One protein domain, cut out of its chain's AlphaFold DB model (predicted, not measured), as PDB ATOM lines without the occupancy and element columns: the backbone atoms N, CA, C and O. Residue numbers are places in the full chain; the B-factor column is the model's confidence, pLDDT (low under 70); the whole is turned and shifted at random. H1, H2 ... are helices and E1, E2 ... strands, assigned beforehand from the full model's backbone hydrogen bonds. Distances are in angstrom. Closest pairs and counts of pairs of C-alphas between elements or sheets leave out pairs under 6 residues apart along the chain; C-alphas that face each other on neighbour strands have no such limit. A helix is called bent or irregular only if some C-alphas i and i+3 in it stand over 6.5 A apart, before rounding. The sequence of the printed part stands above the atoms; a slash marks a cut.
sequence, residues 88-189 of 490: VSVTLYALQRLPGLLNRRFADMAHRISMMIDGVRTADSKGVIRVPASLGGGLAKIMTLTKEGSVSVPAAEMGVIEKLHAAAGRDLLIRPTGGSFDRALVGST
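Overview. This is residues 88 to 189 of the 490 residues of an uncharacterized protein of Sphingomonas sp. Cra20 (UniProt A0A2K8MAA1). A small, twisted sheet of four strands lies toward one end of an elongated domain, with two helical hairpins, H1 with H2 and H3 with H4, set crosswise to each other; H4 slants over the sheet's edge strand E1, H2 grazes the sheet near E2, and H3 reaches away toward the other end. The printed part has 102 residues, with four named helices and four named strands in the order E1 H1 H2 E2 H3 H4 E3 E4. The sheet runs E1 E4 E3 E2, all antiparallel, and the class is mixed, helices and strands. The whole is compact, with a radius of gyration of the C-alphas of 13.0 A and spans of 39 by 25 by 20 A.

Arrangement. E1, residues 88 to 91, is an edge strand, antiparallel to E4, residues 183 to 188, with N 90 and O 185 3.0 A apart. E4 forms a hairpin with E3, residues 171 to 176, with N 173 and O 186 2.8 A apart. E3 is also antiparallel to E2, residues 128 to 130, the other edge strand, with N 129 and O 172 2.8 A apart. The pairing is staggered: E3 pairs with E2 over residues 171 to 173 and with E4 over 173 to 176. H1, residues 92 to 102, and H2, residues 107 to 122, form a hairpin at a shallow tilt of 19 degrees, opposite ways; their closest C-alphas, of Pro 99 and Ala 110, are 4.3 A apart. With residues 109 to 112 alone, H2 touches H3, residues 135 to 147, at a steep tilt of 56 degrees; the closest C-alphas, of Met 109 and Gly 138, are 6.8 A apart. H3 and H4, residues 155 to 166, form a hairpin at 37 degrees, only just steep; the closest C-alphas, of Gly 136 and His 165, are 5.0 A apart. H4 touches H1 with residues 157 to 160 alone, about perpendicular at 81 degrees; the closest C-alphas, of Leu 98 and Glu 157, are 6.7 A apart. H4 is over E1 at a height over the sheet of 7.7 A, on the same face as H1. H3 is not on the sheet. H2, H3 and H4 have every O i to N i+4 pair within hydrogen-bond range; H1 has 2 of 7, and 6 of 8 O i to N i+3 pairs.

Along the chain. E1 begins at C-alpha 88, (-29.567, 5.114, -92.048). H1 is 16.2 A long and only just irregular, C-alphas 96 and 99 being 6.6 A apart. H2 is 22.6 A long, H3 18.4 A and H4 16.5 A. E3 is 16.7 A long; E4, 16.5 A, ends at C-alpha 188, (-32.136, 1.633, -90.105).

Size, cuts and confidence. The two C-alphas farthest apart, of Asp 124 and Glu 148, are 39.8 A apart. The printed part has no cut and no long link. Mean pLDDT of the printed part is 91.8; residues 178 to 181 are under 70.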
ATOM      1  N   VAL A  88     -29.498   4.577 -90.689       95.12
ATOM      2  CA  VAL A  88     -29.567   5.114 -92.048       95.12
ATOM      3  C   VAL A  88     -30.129   6.523 -91.987       95.12
ATOM      4  O   VAL A  88     -31.279   6.739 -91.621       95.12
ATOM      5  N   SER A  89     -29.310   7.494 -92.382       94.94
ATOM      6  CA  SER A  89     -29.753   8.870 -92.582       94.94
ATOM      7  C   SER A  89     -29.128   9.455 -93.845       94.94
ATOM      8  O   SER A  89     -27.895   9.460 -93.991       94.94
ATOM      9  N   VAL A  90     -29.979   9.902 -94.769       95.50
ATOM     10  CA  VAL A  90     -29.605  10.472 -96.069       95.50
ATOM     11  C   VAL A  90     -30.421  11.736 -96.310       95.50
ATOM     12  O   VAL A  90     -31.639  11.666 -96.459       95.50
ATOM     13  N   THR A  91     -29.762  12.893 -96.388       94.38
ATOM     14  CA  THR A  91     -30.441  14.144 -96.741       94.38
ATOM     15  C   THR A  91     -30.836  14.148 -98.215       94.38
ATOM     16  O   THR A  91     -30.153  13.579 -99.073       94.38
ATOM     17  N   LEU A  92     -31.935  14.826 -98.525       93.81
ATOM     18  CA  LEU A  92     -32.443  14.982 -99.877       93.81
ATOM     19  C   LEU A  92     -31.428  15.724-100.752       93.81
ATOM     20  O   LEU A  92     -31.232  15.347-101.905       93.81
ATOM     21  N   TYR A  93     -30.728  16.715-100.194       92.81
ATOM     22  CA  TYR A  93     -29.609  17.372-100.865       92.81
ATOM     23  C   TYR A  93     -28.515  16.379-101.292       92.81
ATOM     24  O   TYR A  93     -28.085  16.382-102.445       92.81
ATOM     25  N   ALA A  94     -28.080  15.491-100.391       93.50
ATOM     26  CA  ALA A  94     -27.060  14.495-100.711       93.50
ATOM     27  C   ALA A  94     -27.556  13.495-101.769       93.50
ATOM     28  O   ALA A  94     -26.810  13.126-102.677       93.50
ATOM     29  N   LEU A  95     -28.833  13.111-101.697       94.62
ATOM     30  CA  LEU A  95     -29.470  12.215-102.657       94.62
ATOM     31  C   LEU A  95     -29.542  12.823-104.070       94.62
ATOM     32  O   LEU A  95     -29.229  12.147-105.047       94.62
ATOM     33  N   GLN A  96     -29.885  14.111-104.180       95.56
ATOM     34  CA  GLN A  96     -30.018  14.844-105.450       95.56
ATOM     35  C   GLN A  96     -28.723  14.954-106.256       95.56
ATOM     36  O   GLN A  96     -28.767  15.178-107.465       95.56
ATOM     37  N   ARG A  97     -27.566  14.777-105.616       95.56
ATOM     38  CA  ARG A  97     -26.267  14.815-106.296       95.56
ATOM     39  C   ARG A  97     -25.968  13.524-107.062       95.56
ATOM     40  O   ARG A  97     -25.178  13.550-108.003       95.56
ATOM     41  N   LEU A  98     -26.609  12.408-106.703       96.12
ATOM     42  CA  LEU A  98     -26.317  11.101-107.294       96.12
ATOM     43  C   LEU A  98     -26.713  10.977-108.774       96.12
ATOM     44  O   LEU A  98     -25.870  10.513-109.543       96.12
ATOM     45  N   PRO A  99     -27.918  11.387-109.229       96.56
ATOM     46  CA  PRO A  99     -28.308  11.193-110.625       96.56
ATOM     47  C   PRO A  99     -27.321  11.815-111.614       96.56
ATOM     48  O   PRO A  99     -26.916  11.150-112.561       96.56
ATOM     49  N   GLY A 100     -26.854  13.043-111.357       94.81
ATOM     50  CA  GLY A 100     -25.885  13.724-112.225       94.81
ATOM     51  C   GLY A 100     -24.556  12.974-112.365       94.81
ATOM     52  O   GLY A 100     -23.986  12.928-113.454       94.81
ATOM     53  N   LEU A 101     -24.094  12.329-111.289       93.50
ATOM     54  CA  LEU A 101     -22.875  11.512-111.300       93.50
ATOM     55  C   LEU A 101     -23.081  10.168-112.009       93.50
ATOM     56  O   LEU A 101     -22.189   9.687-112.708       93.50
ATOM     57  N   LEU A 102     -24.253   9.557-111.836       94.25
ATOM     58  CA  LEU A 102     -24.537   8.209-112.320       94.25
ATOM     59  C   LEU A 102     -25.026   8.175-113.774       94.25
ATOM     60  O   LEU A 102     -24.799   7.174-114.453       94.25
ATOM     61  N   ASN A 103     -25.631   9.251-114.282       92.94
ATOM     62  CA  ASN A 103     -26.353   9.259-115.560       92.94
ATOM     63  C   ASN A 103     -25.523   8.764-116.760       92.94
ATOM     64  O   ASN A 103     -26.044   8.087-117.639       92.94
ATOM     65  N   ARG A 104     -24.213   9.048-116.788       90.94
ATOM     66  CA  ARG A 104     -23.340   8.672-117.918       90.94
ATOM     67  C   ARG A 104     -23.090   7.169-118.047       90.94
ATOM     68  O   ARG A 104     -22.866   6.697-119.153       90.94
ATOM     69  N   ARG A 105     -23.043   6.432-116.934       93.00
ATOM     70  CA  ARG A 105     -22.642   5.007-116.911       93.00
ATOM     71  C   ARG A 105     -23.709   4.078-116.341       93.00
ATOM     72  O   ARG A 105     -23.674   2.878-116.588       93.00
ATOM     73  N   PHE A 106     -24.649   4.632-115.588       95.62
ATOM     74  CA  PHE A 106     -25.687   3.912-114.863       95.62
ATOM     75  C   PHE A 106     -27.025   4.647-115.019       95.62
ATOM     76  O   PHE A 106     -27.663   4.996-114.030       95.62
ATOM     77  N   ALA A 107     -27.440   4.914-116.264       95.94
ATOM     78  CA  ALA A 107     -28.633   5.708-116.576       95.94
ATOM     79  C   ALA A 107     -29.917   5.167-115.916       95.94
ATOM     80  O   ALA A 107     -30.657   5.937-115.309       95.94
ATOM     81  N   ASP A 108     -30.144   3.847-115.943       95.44
ATOM     82  CA  ASP A 108     -31.284   3.218-115.251       95.44
ATOM     83  C   ASP A 108     -31.240   3.468-113.730       95.44
ATOM     84  O   ASP A 108     -32.246   3.841-113.130       95.44
ATOM     85  N   MET A 109     -30.060   3.371-113.108       95.94
ATOM     86  CA  MET A 109     -29.895   3.664-111.679       95.94
ATOM     87  C   MET A 109     -30.163   5.139-111.369       95.94
ATOM     88  O   MET A 109     -30.869   5.453-110.413       95.94
ATOM     89  N   ALA A 110     -29.622   6.046-112.188       96.62
ATOM     90  CA  ALA A 110     -29.859   7.477-112.059       96.62
ATOM     91  C   ALA A 110     -31.358   7.794-112.153       96.62
ATOM     92  O   ALA A 110     -31.875   8.523-111.311       96.62
ATOM     93  N   HIS A 111     -32.064   7.188-113.112       96.44
ATOM     94  CA  HIS A 111     -33.505   7.347-113.281       96.44
ATOM     95  C   HIS A 111     -34.297   6.859-112.060       96.44
ATOM     96  O   HIS A 111     -35.134   7.595-111.541       96.44
ATOM     97  N   ARG A 112     -33.993   5.665-111.533       95.94
ATOM     98  CA  ARG A 112     -34.665   5.132-110.333       95.94
ATOM     99  C   ARG A 112     -34.436   6.001-109.097       95.94
ATOM    100  O   ARG A 112     -35.360   6.205-108.312       95.94
ATOM    101  N   ILE A 113     -33.221   6.524-108.920       96.62
ATOM    102  CA  ILE A 113     -32.919   7.452-107.823       96.62
ATOM    103  C   ILE A 113     -33.688   8.766-108.007       96.62
ATOM    104  O   ILE A 113     -34.237   9.268-107.031       96.62
ATOM    105  N   SER A 114     -33.795   9.293-109.232       97.00
ATOM    106  CA  SER A 114     -34.623  10.472-109.525       97.00
ATOM    107  C   SER A 114     -36.098  10.248-109.186       97.00
ATOM    108  O   SER A 114     -36.680  11.068-108.486       97.00
ATOM    109  N   MET A 115     -36.680   9.105-109.564       95.75
ATOM    110  CA  MET A 115     -38.061   8.772-109.181       95.75
ATOM    111  C   MET A 115     -38.245   8.729-107.659       95.75
ATOM    112  O   MET A 115     -39.245   9.212-107.133       95.75
ATOM    113  N   MET A 116     -37.269   8.172-106.936       95.31
ATOM    114  CA  MET A 116     -37.291   8.167-105.474       95.31
ATOM    115  C   MET A 116     -37.210   9.593-104.911       95.31
ATOM    116  O   MET A 116     -37.973   9.922-104.009       95.31
ATOM    117  N   ILE A 117     -36.341  10.455-105.453       95.31
ATOM    118  CA  ILE A 117     -36.241  11.878-105.078       95.31
ATOM    119  C   ILE A 117     -37.590  12.586-105.251       95.31
ATOM    120  O   ILE A 117     -38.007  13.318-104.353       95.31
ATOM    121  N   ASP A 118     -38.277  12.356-106.370       94.31
ATOM    122  CA  ASP A 118     -39.587  12.954-106.644       94.31
ATOM    123  C   ASP A 118     -40.652  12.453-105.658       94.31
ATOM    124  O   ASP A 118     -41.437  13.247-105.131       94.31
ATOM    125  N   GLY A 119     -40.610  11.164-105.307       93.00
ATOM    126  CA  GLY A 119     -41.421  10.597-104.228       93.00
ATOM    127  C   GLY A 119     -41.175  11.290-102.882       93.00
ATOM    128  O   GLY A 119     -42.118  11.688-102.205       93.00
ATOM    129  N   VAL A 120     -39.912  11.532-102.512       92.69
ATOM    130  CA  VAL A 120     -39.569  12.239-101.260       92.69
ATOM    131  C   VAL A 120     -40.047  13.688-101.261       92.69
ATOM    132  O   VAL A 120     -40.419  14.207-100.209       92.69
ATOM    133  N   ARG A 121     -40.021  14.366-102.414       91.06
ATOM    134  CA  ARG A 121     -40.466  15.763-102.550       91.06
ATOM    135  C   ARG A 121     -41.980  15.903-102.411       91.06
ATOM    136  O   ARG A 121     -42.437  16.857-101.788       91.06
ATOM    137  N   THR A 122     -42.723  14.972-103.001       89.62
ATOM    138  CA  THR A 122     -44.191  15.014-103.077       89.62
ATOM    139  C   THR A 122     -44.879  14.425-101.851       89.62
ATOM    140  O   THR A 122     -46.009  14.801-101.562       89.62
ATOM    141  N   ALA A 123     -44.204  13.548-101.106       87.81
ATOM    142  CA  ALA A 123     -44.751  12.957 -99.892       87.81
ATOM    143  C   ALA A 123     -44.986  13.985 -98.769       87.81
ATOM    144  O   ALA A 123     -44.371  15.056 -98.723       87.81
ATOM    145  N   ASP A 124     -45.824  13.626 -97.801       81.56
ATOM    146  CA  ASP A 124     -45.986  14.404 -96.576       81.56
ATOM    147  C   ASP A 124     -44.698  14.408 -95.740       81.56
ATOM    148  O   ASP A 124     -43.897  13.472 -95.765       81.56
ATOM    149  N   SER A 125     -44.493  15.460 -94.942       70.06
ATOM    150  CA  SER A 125     -43.286  15.657 -94.117       70.06
ATOM    151  C   SER A 125     -43.084  14.618 -93.005       70.06
ATOM    152  O   SER A 125     -42.051  14.637 -92.337       70.06
ATOM    153  N   LYS A 126     -44.058  13.723 -92.810       72.44
ATOM    154  CA  LYS A 126     -44.007  12.560 -91.911       72.44
ATOM    155  C   LYS A 126     -44.254  11.235 -92.641       72.44
ATOM    156  O   LYS A 126     -44.484  10.223 -91.986       72.44
ATOM    157  N   GLY A 127     -44.233  11.251 -93.972       88.06
ATOM    158  CA  GLY A 127     -44.483  10.079 -94.798       88.06
ATOM    159  C   GLY A 127     -43.412   9.004 -94.642       88.06
ATOM    160  O   GLY A 127     -42.316   9.239 -94.126       88.06
ATOM    161  N   VAL A 128     -43.746   7.818 -95.131       92.00
ATOM    162  CA  VAL A 128     -42.838   6.681 -95.261       92.00
ATOM    163  C   VAL A 128     -42.526   6.507 -96.743       92.00
ATOM    164  O   VAL A 128     -43.412   6.654 -97.585       92.00
ATOM    165  N   ILE A 129     -41.278   6.197 -97.078       94.44
ATOM    166  CA  ILE A 129     -40.888   5.814 -98.432       94.44
ATOM    167  C   ILE A 129     -40.135   4.493 -98.406       94.44
ATOM    168  O   ILE A 129     -39.208   4.295 -97.622       94.44
ATOM    169  N   ARG A 130     -40.509   3.597 -99.316       94.94
ATOM    170  CA  ARG A 130     -39.792   2.347 -99.526       94.94
ATOM    171  C   ARG A 130     -38.609   2.571-100.451       94.94
ATOM    172  O   ARG A 130     -38.790   2.947-101.607       94.94
ATOM    173  N   VAL A 131     -37.401   2.278 -99.980       95.50
ATOM    174  CA  VAL A 131     -36.216   2.218-100.842       95.50
ATOM    175  C   VAL A 131     -36.389   1.019-101.778       95.50
ATOM    176  O   VAL A 131     -36.502  -0.112-101.296       95.50
ATOM    177  N   PRO A 132     -36.412   1.195-103.111       94.88
ATOM    178  CA  PRO A 132     -36.675   0.080-104.012       94.88
ATOM    179  C   PRO A 132     -35.611  -1.016-103.886       94.88
ATOM    180  O   PRO A 132     -34.416  -0.754-104.026       94.88
ATOM    181  N   ALA A 133     -36.035  -2.270-103.686       93.62
ATOM    182  CA  ALA A 133     -35.119  -3.414-103.587       93.62
ATOM    183  C   ALA A 133     -34.244  -3.570-104.847       93.62
ATOM    184  O   ALA A 133     -33.078  -3.954-104.757       93.62
ATOM    185  N   SER A 134     -34.773  -3.176-106.012       92.25
ATOM    186  CA  SER A 134     -34.046  -3.164-107.287       92.25
ATOM    187  C   SER A 134     -32.797  -2.274-107.283       92.25
ATOM    188  O   SER A 134     -31.911  -2.479-108.108       92.25
ATOM    189  N   LEU A 135     -32.700  -1.288-106.379       93.75
ATOM    190  CA  LEU A 135     -31.488  -0.475-106.251       93.75
ATOM    191  C   LEU A 135     -30.302  -1.306-105.741       93.75
ATOM    192  O   LEU A 135     -29.166  -1.033-106.119       93.75
ATOM    193  N   GLY A 136     -30.547  -2.342-104.929       91.88
ATOM    194  CA  GLY A 136     -29.501  -3.082-104.220       91.88
ATOM    195  C   GLY A 136     -28.410  -3.635-105.139       91.88
ATOM    196  O   GLY A 136     -27.234  -3.345-104.933       91.88
ATOM    197  N   GLY A 137     -28.789  -4.369-106.191       92.06
ATOM    198  CA  GLY A 137     -27.827  -4.986-107.112       92.06
ATOM    199  C   GLY A 137     -27.020  -3.970-107.926       92.06
ATOM    200  O   GLY A 137     -25.808  -4.111-108.084       92.06
ATOM    201  N   GLY A 138     -27.666  -2.909-108.416       93.88
ATOM    202  CA  GLY A 138     -26.971  -1.898-109.209       93.88
ATOM    203  C   GLY A 138     -26.079  -0.975-108.367       93.88
ATOM    204  O   GLY A 138     -24.978  -0.648-108.806       93.88
ATOM    205  N   LEU A 139     -26.486  -0.622-107.141       95.56
ATOM    206  CA  LEU A 139     -25.626   0.108-106.200       95.56
ATOM    207  C   LEU A 139     -24.421  -0.743-105.775       95.56
ATOM    208  O   LEU A 139     -23.302  -0.234-105.755       95.56
ATOM    209  N   ALA A 140     -24.611  -2.048-105.538       94.44
ATOM    210  CA  ALA A 140     -23.511  -2.974-105.273       94.44
ATOM    211  C   ALA A 140     -22.482  -2.998-106.411       94.44
ATOM    212  O   ALA A 140     -21.282  -2.882-106.160       94.44
ATOM    213  N   LYS A 141     -22.947  -3.047-107.665       95.00
ATOM    214  CA  LYS A 141     -22.075  -2.966-108.846       95.00
ATOM    215  C   LYS A 141     -21.274  -1.662-108.889       95.00
ATOM    216  O   LYS A 141     -20.082  -1.702-109.183       95.00
ATOM    217  N   ILE A 142     -21.898  -0.519-108.589       95.00
ATOM    218  CA  ILE A 142     -21.206   0.782-108.550       95.00
ATOM    219  C   ILE A 142     -20.091   0.767-107.499       95.00
ATOM    220  O   ILE A 142     -18.961   1.136-107.813       95.00
ATOM    221  N   MET A 143     -20.372   0.287-106.285       94.94
ATOM    222  CA  MET A 143     -19.363   0.199-105.223       94.94
ATOM    223  C   MET A 143     -18.177  -0.691-105.618       94.94
ATOM    224  O   MET A 143     -17.032  -0.325-105.359       94.94
ATOM    225  N   THR A 144     -18.434  -1.843-106.247       93.62
ATOM    226  CA  THR A 144     -17.379  -2.742-106.740       93.62
ATOM    227  C   THR A 144     -16.514  -2.050-107.789       93.62
ATOM    228  O   THR A 144     -15.300  -1.961-107.620       93.62
ATOM    229  N   LEU A 145     -17.134  -1.448-108.808       93.31
ATOM    230  CA  LEU A 145     -16.413  -0.743-109.871       93.31
ATOM    231  C   LEU A 145     -15.615   0.458-109.349       93.31
ATOM    232  O   LEU A 145     -14.562   0.778-109.898       93.31
ATOM    233  N   THR A 146     -16.082   1.133-108.298       93.06
ATOM    234  CA  THR A 146     -15.298   2.198-107.667       93.06
ATOM    235  C   THR A 146     -14.108   1.664-106.883       93.06
ATOM    236  O   THR A 146     -13.029   2.243-106.973       93.06
ATOM    237  N   LYS A 147     -14.253   0.539-106.173       90.00
ATOM    238  CA  LYS A 147     -13.122  -0.117-105.488       90.00
ATOM    239  C   LYS A 147     -12.049  -0.595-106.464       90.00
ATOM    240  O   LYS A 147     -10.869  -0.507-106.148       90.00
ATOM    241  N   GLU A 148     -12.455  -1.047-107.644       91.94
ATOM    242  CA  GLU A 148     -11.562  -1.459-108.734       91.94
ATOM    243  C   GLU A 148     -10.935  -0.274-109.491       91.94
ATOM    244  O   GLU A 148     -10.132  -0.476-110.396       91.94
ATOM    245  N   GLY A 149     -11.308   0.972-109.172       92.00
ATOM    246  CA  GLY A 149     -10.830   2.164-109.881       92.00
ATOM    247  C   GLY A 149     -11.470   2.378-111.257       92.00
ATOM    248  O   GLY A 149     -11.169   3.360-111.932       92.00
ATOM    249  N   SER A 150     -12.405   1.514-111.658       92.19
ATOM    250  CA  SER A 150     -13.126   1.616-112.928       92.19
ATOM    251  C   SER A 150     -14.055   2.830-112.974       92.19
ATOM    252  O   SER A 150     -14.271   3.396-114.046       92.19
ATOM    253  N   VAL A 151     -14.618   3.253-111.836       91.19
ATOM    254  CA  VAL A 151     -15.514   4.420-111.721       91.19
ATOM    255  C   VAL A 151     -15.079   5.306-110.561       91.19
ATOM    256  O   VAL A 151     -15.042   4.858-109.422       91.19
ATOM    257  N   SER A 152     -14.850   6.592-110.817       93.00
ATOM    258  CA  SER A 152     -14.609   7.563-109.747       93.00
ATOM    259  C   SER A 152     -15.931   8.118-109.215       93.00
ATOM    260  O   SER A 152     -16.705   8.715-109.966       93.00
ATOM    261  N   VAL A 153     -16.184   7.919-107.924       93.88
ATOM    262  CA  VAL A 153     -17.290   8.535-107.182       93.88
ATOM    263  C   VAL A 153     -16.679   9.238-105.970       93.88
ATOM    264  O   VAL A 153     -15.897   8.604-105.255       93.88
ATOM    265  N   PRO A 154     -16.993  10.520-105.708       94.25
ATOM    266  CA  PRO A 154     -16.433  11.191-104.545       94.25
ATOM    267  C   PRO A 154     -16.913  10.535-103.240       94.25
ATOM    268  O   PRO A 154     -18.003   9.968-103.157       94.25
ATOM    269  N   ALA A 155     -16.079  10.598-102.198       90.38
ATOM    270  CA  ALA A 155     -16.299   9.844-100.959       90.38
ATOM    271  C   ALA A 155     -17.625  10.182-100.250       90.38
ATOM    272  O   ALA A 155     -18.215   9.314 -99.610       90.38
ATOM    273  N   ALA A 156     -18.102  11.427-100.368       90.38
ATOM    274  CA  ALA A 156     -19.370  11.847 -99.779       90.38
ATOM    275  C   ALA A 156     -20.556  11.110-100.421       90.38
ATOM    276  O   ALA A 156     -21.398  10.563 -99.713       90.38
ATOM    277  N   GLU A 157     -20.595  11.039-101.751       95.25
ATOM    278  CA  GLU A 157     -21.626  10.336-102.512       95.25
ATOM    279  C   GLU A 157     -21.506   8.823-102.400       95.25
ATOM    280  O   GLU A 157     -22.531   8.146-102.337       95.25
ATOM    281  N   MET A 158     -20.286   8.289-102.290       95.88
ATOM    282  CA  MET A 158     -20.096   6.870-101.984       95.88
ATOM    283  C   MET A 158     -20.755   6.499-100.649       95.88
ATOM    284  O   MET A 158     -21.478   5.509-100.584       95.88
ATOM    285  N   GLY A 159     -20.621   7.340 -99.618       94.12
ATOM    286  CA  GLY A 159     -21.312   7.126 -98.343       94.12
ATOM    287  C   GLY A 159     -22.844   7.158 -98.456       94.12
ATOM    288  O   GLY A 159     -23.534   6.479 -97.698       94.12
ATOM    289  N   VAL A 160     -23.403   7.913 -99.410       96.19
ATOM    290  CA  VAL A 160     -24.850   7.886 -99.698       96.19
ATOM    291  C   VAL A 160     -25.238   6.581-100.396       96.19
ATOM    292  O   VAL A 160     -26.224   5.956-100.012       96.19
ATOM    293  N   ILE A 161     -24.455   6.152-101.389       96.94
ATOM    294  CA  ILE A 161     -24.656   4.889-102.117       96.94
ATOM    295  C   ILE A 161     -24.630   3.696-101.156       96.94
ATOM    296  O   ILE A 161     -25.519   2.851-101.226       96.94
ATOM    297  N   GLU A 162     -23.665   3.649-100.235       94.75
ATOM    298  CA  GLU A 162     -23.544   2.595 -99.221       94.75
ATOM    299  C   GLU A 162     -24.790   2.524 -98.329       94.75
ATOM    300  O   GLU A 162     -25.370   1.451 -98.158       94.75
ATOM    301  N   LYS A 163     -25.266   3.674 -97.831       95.38
ATOM    302  CA  LYS A 163     -26.482   3.754 -97.008       95.38
ATOM    303  C   LYS A 163     -27.735   3.315 -97.764       95.38
ATOM    304  O   LYS A 163     -28.541   2.564 -97.222       95.38
ATOM    305  N   LEU A 164     -27.906   3.761 -99.011       95.62
ATOM    306  CA  LEU A 164     -29.046   3.364 -99.845       95.62
ATOM    307  C   LEU A 164     -29.009   1.877-100.190       95.62
ATOM    308  O   LEU A 164     -30.050   1.226-100.197       95.62
ATOM    309  N   HIS A 165     -27.821   1.333-100.459       94.81
ATOM    310  CA  HIS A 165     -27.657  -0.094-100.688       94.81
ATOM    311  C   HIS A 165     -28.051  -0.898 -99.446       94.81
ATOM    312  O   HIS A 165     -28.828  -1.843 -99.563       94.81
ATOM    313  N   ALA A 166     -27.568  -0.496 -98.269       90.88
ATOM    314  CA  ALA A 166     -27.872  -1.164 -97.008       90.88
ATOM    315  C   ALA A 166     -29.359  -1.055 -96.615       90.88
ATOM    316  O   ALA A 166     -29.899  -1.937 -95.950       90.88
ATOM    317  N   ALA A 167     -30.040   0.004 -97.062       93.81
ATOM    318  CA  ALA A 167     -31.472   0.210 -96.873       93.81
ATOM    319  C   ALA A 167     -32.344  -0.359 -98.009       93.81
ATOM    320  O   ALA A 167     -33.560  -0.200 -97.969       93.81
ATOM    321  N   ALA A 168     -31.777  -1.003 -99.036       93.81
ATOM    322  CA  ALA A 168     -32.553  -1.462-100.184       93.81
ATOM    323  C   ALA A 168     -33.681  -2.428 -99.767       93.81
ATOM    324  O   ALA A 168     -33.463  -3.421 -99.073       93.81
ATOM    325  N   GLY A 169     -34.905  -2.136-100.209       93.19
ATOM    326  CA  GLY A 169     -36.114  -2.883 -99.859       93.19
ATOM    327  C   GLY A 169     -36.723  -2.522 -98.503       93.19
ATOM    328  O   GLY A 169     -37.701  -3.161 -98.119       93.19
ATOM    329  N   ARG A 170     -36.164  -1.541 -97.784       92.75
ATOM    330  CA  ARG A 170     -36.636  -1.087 -96.470       92.75
ATOM    331  C   ARG A 170     -37.475   0.172 -96.585       92.75
ATOM    332  O   ARG A 170     -37.270   0.993 -97.478       92.75
ATOM    333  N   ASP A 171     -38.359   0.330 -95.618       94.62
ATOM    334  CA  ASP A 171     -39.121   1.549 -95.420       94.62
ATOM    335  C   ASP A 171     -38.308   2.524 -94.565       94.62
ATOM    336  O   ASP A 171     -37.718   2.138 -93.554       94.62
ATOM    337  N   LEU A 172     -38.233   3.778 -95.009       95.12
ATOM    338  CA  LEU A 172     -37.569   4.881 -94.322       95.12
ATOM    339  C   LEU A 172     -38.571   6.009 -94.085       95.12
ATOM    340  O   LEU A 172     -39.435   6.287 -94.915       95.12
ATOM    341  N   LEU A 173     -38.422   6.692 -92.961       93.75
ATOM    342  CA  LEU A 173     -39.199   7.867 -92.606       93.75
ATOM    343  C   LEU A 173     -38.676   9.094 -93.346       93.75
ATOM    344  O   LEU A 173     -37.469   9.304 -93.455       93.75
ATOM    345  N   ILE A 174     -39.586   9.945 -93.801       93.19
ATOM    346  CA  ILE A 174     -39.262  11.282 -94.290       93.19
ATOM    347  C   ILE A 174     -39.314  12.233 -93.098       93.19
ATOM    348  O   ILE A 174     -40.286  12.239 -92.336       93.19
ATOM    349  N   ARG A 175     -38.250  13.018 -92.911       91.25
ATOM    350  CA  ARG A 175     -38.120  13.969 -91.801       91.25
ATOM    351  C   ARG A 175     -37.629  15.334 -92.267       91.25
ATOM    352  O   ARG A 175     -36.767  15.386 -93.139       91.25
ATOM    353  N   PRO A 176     -38.138  16.440 -91.702       88.81
ATOM    354  CA  PRO A 176     -37.609  17.772 -91.980       88.81
ATOM    355  C   PRO A 176     -36.231  17.958 -91.328       88.81
ATOM    356  O   PRO A 176     -36.045  17.620 -90.159       88.81
ATOM    357  N   THR A 177     -35.279  18.550 -92.048       83.00
ATOM    358  CA  THR A 177     -33.906  18.793 -91.567       83.00
ATOM    359  C   THR A 177     -33.674  20.262 -91.217       83.00
ATOM    360  O   THR A 177     -32.730  20.876 -91.685       83.00
ATOM    361  N   GLY A 178     -34.531  20.866 -90.386       65.06
ATOM    362  CA  GLY A 178     -34.314  22.186 -89.753       65.06
ATOM    363  C   GLY A 178     -34.212  23.429 -90.665       65.06
ATOM    364  O   GLY A 178     -34.490  24.528 -90.193       65.06
ATOM    365  N   GLY A 179     -33.857  23.286 -91.942       65.00
ATOM    366  CA  GLY A 179     -33.888  24.319 -92.969       65.00
ATOM    367  C   GLY A 179     -35.217  24.318 -93.719       65.00
ATOM    368  O   GLY A 179     -35.875  23.284 -93.852       65.00
ATOM    369  N   SER A 180     -35.618  25.485 -94.224       53.91
ATOM    370  CA  SER A 180     -36.813  25.620 -95.056       53.91
ATOM    371  C   SER A 180     -36.676  24.707 -96.279       53.91
ATOM    372  O   SER A 180     -35.815  24.936 -97.122       53.91
ATOM    373  N   PHE A 181     -37.516  23.671 -96.355       61.16
ATOM    374  CA  PHE A 181     -37.623  22.685 -97.446       61.16
ATOM    375  C   PHE A 181     -36.594  21.548 -97.507       61.16
ATOM    376  O   PHE A 181     -36.748  20.679 -98.368       61.16
ATOM    377  N   ASP A 182     -35.609  21.480 -96.608       82.38
ATOM    378  CA  ASP A 182     -34.696  20.331 -96.597       82.38
ATOM    379  C   ASP A 182     -35.313  19.144 -95.833       82.38
ATOM    380  O   ASP A 182     -36.007  19.298 -94.818       82.38
ATOM    381  N   ARG A 183     -35.130  17.945 -96.389       91.38
ATOM    382  CA  ARG A 183     -35.719  16.690 -95.901       91.38
ATOM    383  C   ARG A 183     -34.636  15.625 -95.822       91.38
ATOM    384  O   ARG A 183     -33.684  15.651 -96.593       91.38
ATOM    385  N   ALA A 184     -34.808  14.636 -94.959       93.69
ATOM    386  CA  ALA A 184     -33.970  13.449 -94.901       93.69
ATOM    387  C   ALA A 184     -34.808  12.176 -94.900       93.69
ATOM    388  O   ALA A 184     -35.931  12.150 -94.397       93.69
ATOM    389  N   LEU A 185     -34.213  11.126 -95.452       95.06
ATOM    390  CA  LEU A 185     -34.618   9.746 -95.247       95.06
ATOM    391  C   LEU A 185     -33.956   9.239 -93.976       95.06
ATOM    392  O   LEU A 185     -32.733   9.317 -93.863       95.06
ATOM    393  N   VAL A 186     -34.755   8.733 -93.044       94.31
ATOM    394  CA  VAL A 186     -34.335   8.332 -91.700       94.31
ATOM    395  C   VAL A 186     -34.846   6.930 -91.407       94.31
ATOM    396  O   VAL A 186     -36.024   6.636 -91.586       94.31
ATOM    397  N   GLY A 187     -33.966   6.043 -90.969       94.62
ATOM    398  CA  GLY A 187     -34.333   4.683 -90.611       94.62
ATOM    399  C   GLY A 187     -33.137   3.864 -90.177       94.62
ATOM    400  O   GLY A 187     -32.139   4.394 -89.688       94.62
ATOM    401  N   SER A 188     -33.223   2.559 -90.386       93.94
ATOM    402  CA  SER A 188     -32.136   1.633 -90.105       93.94
ATOM    403  C   SER A 188     -32.062   0.532 -91.153       93.94
ATOM    404  O   SER A 188     -33.022   0.256 -91.884       93.94
ATOM    405  N   THR A 189     -30.923  -0.147 -91.195       91.88
ATOM    406  CA  THR A 189     -30.785  -1.407 -91.925       91.88
ATOM    407  C   THR A 189     -31.613  -2.512 -91.258       91.88
ATOM    408  O   THR A 189     -32.365  -2.275 -90.301       91.88
TER     409      THR A 189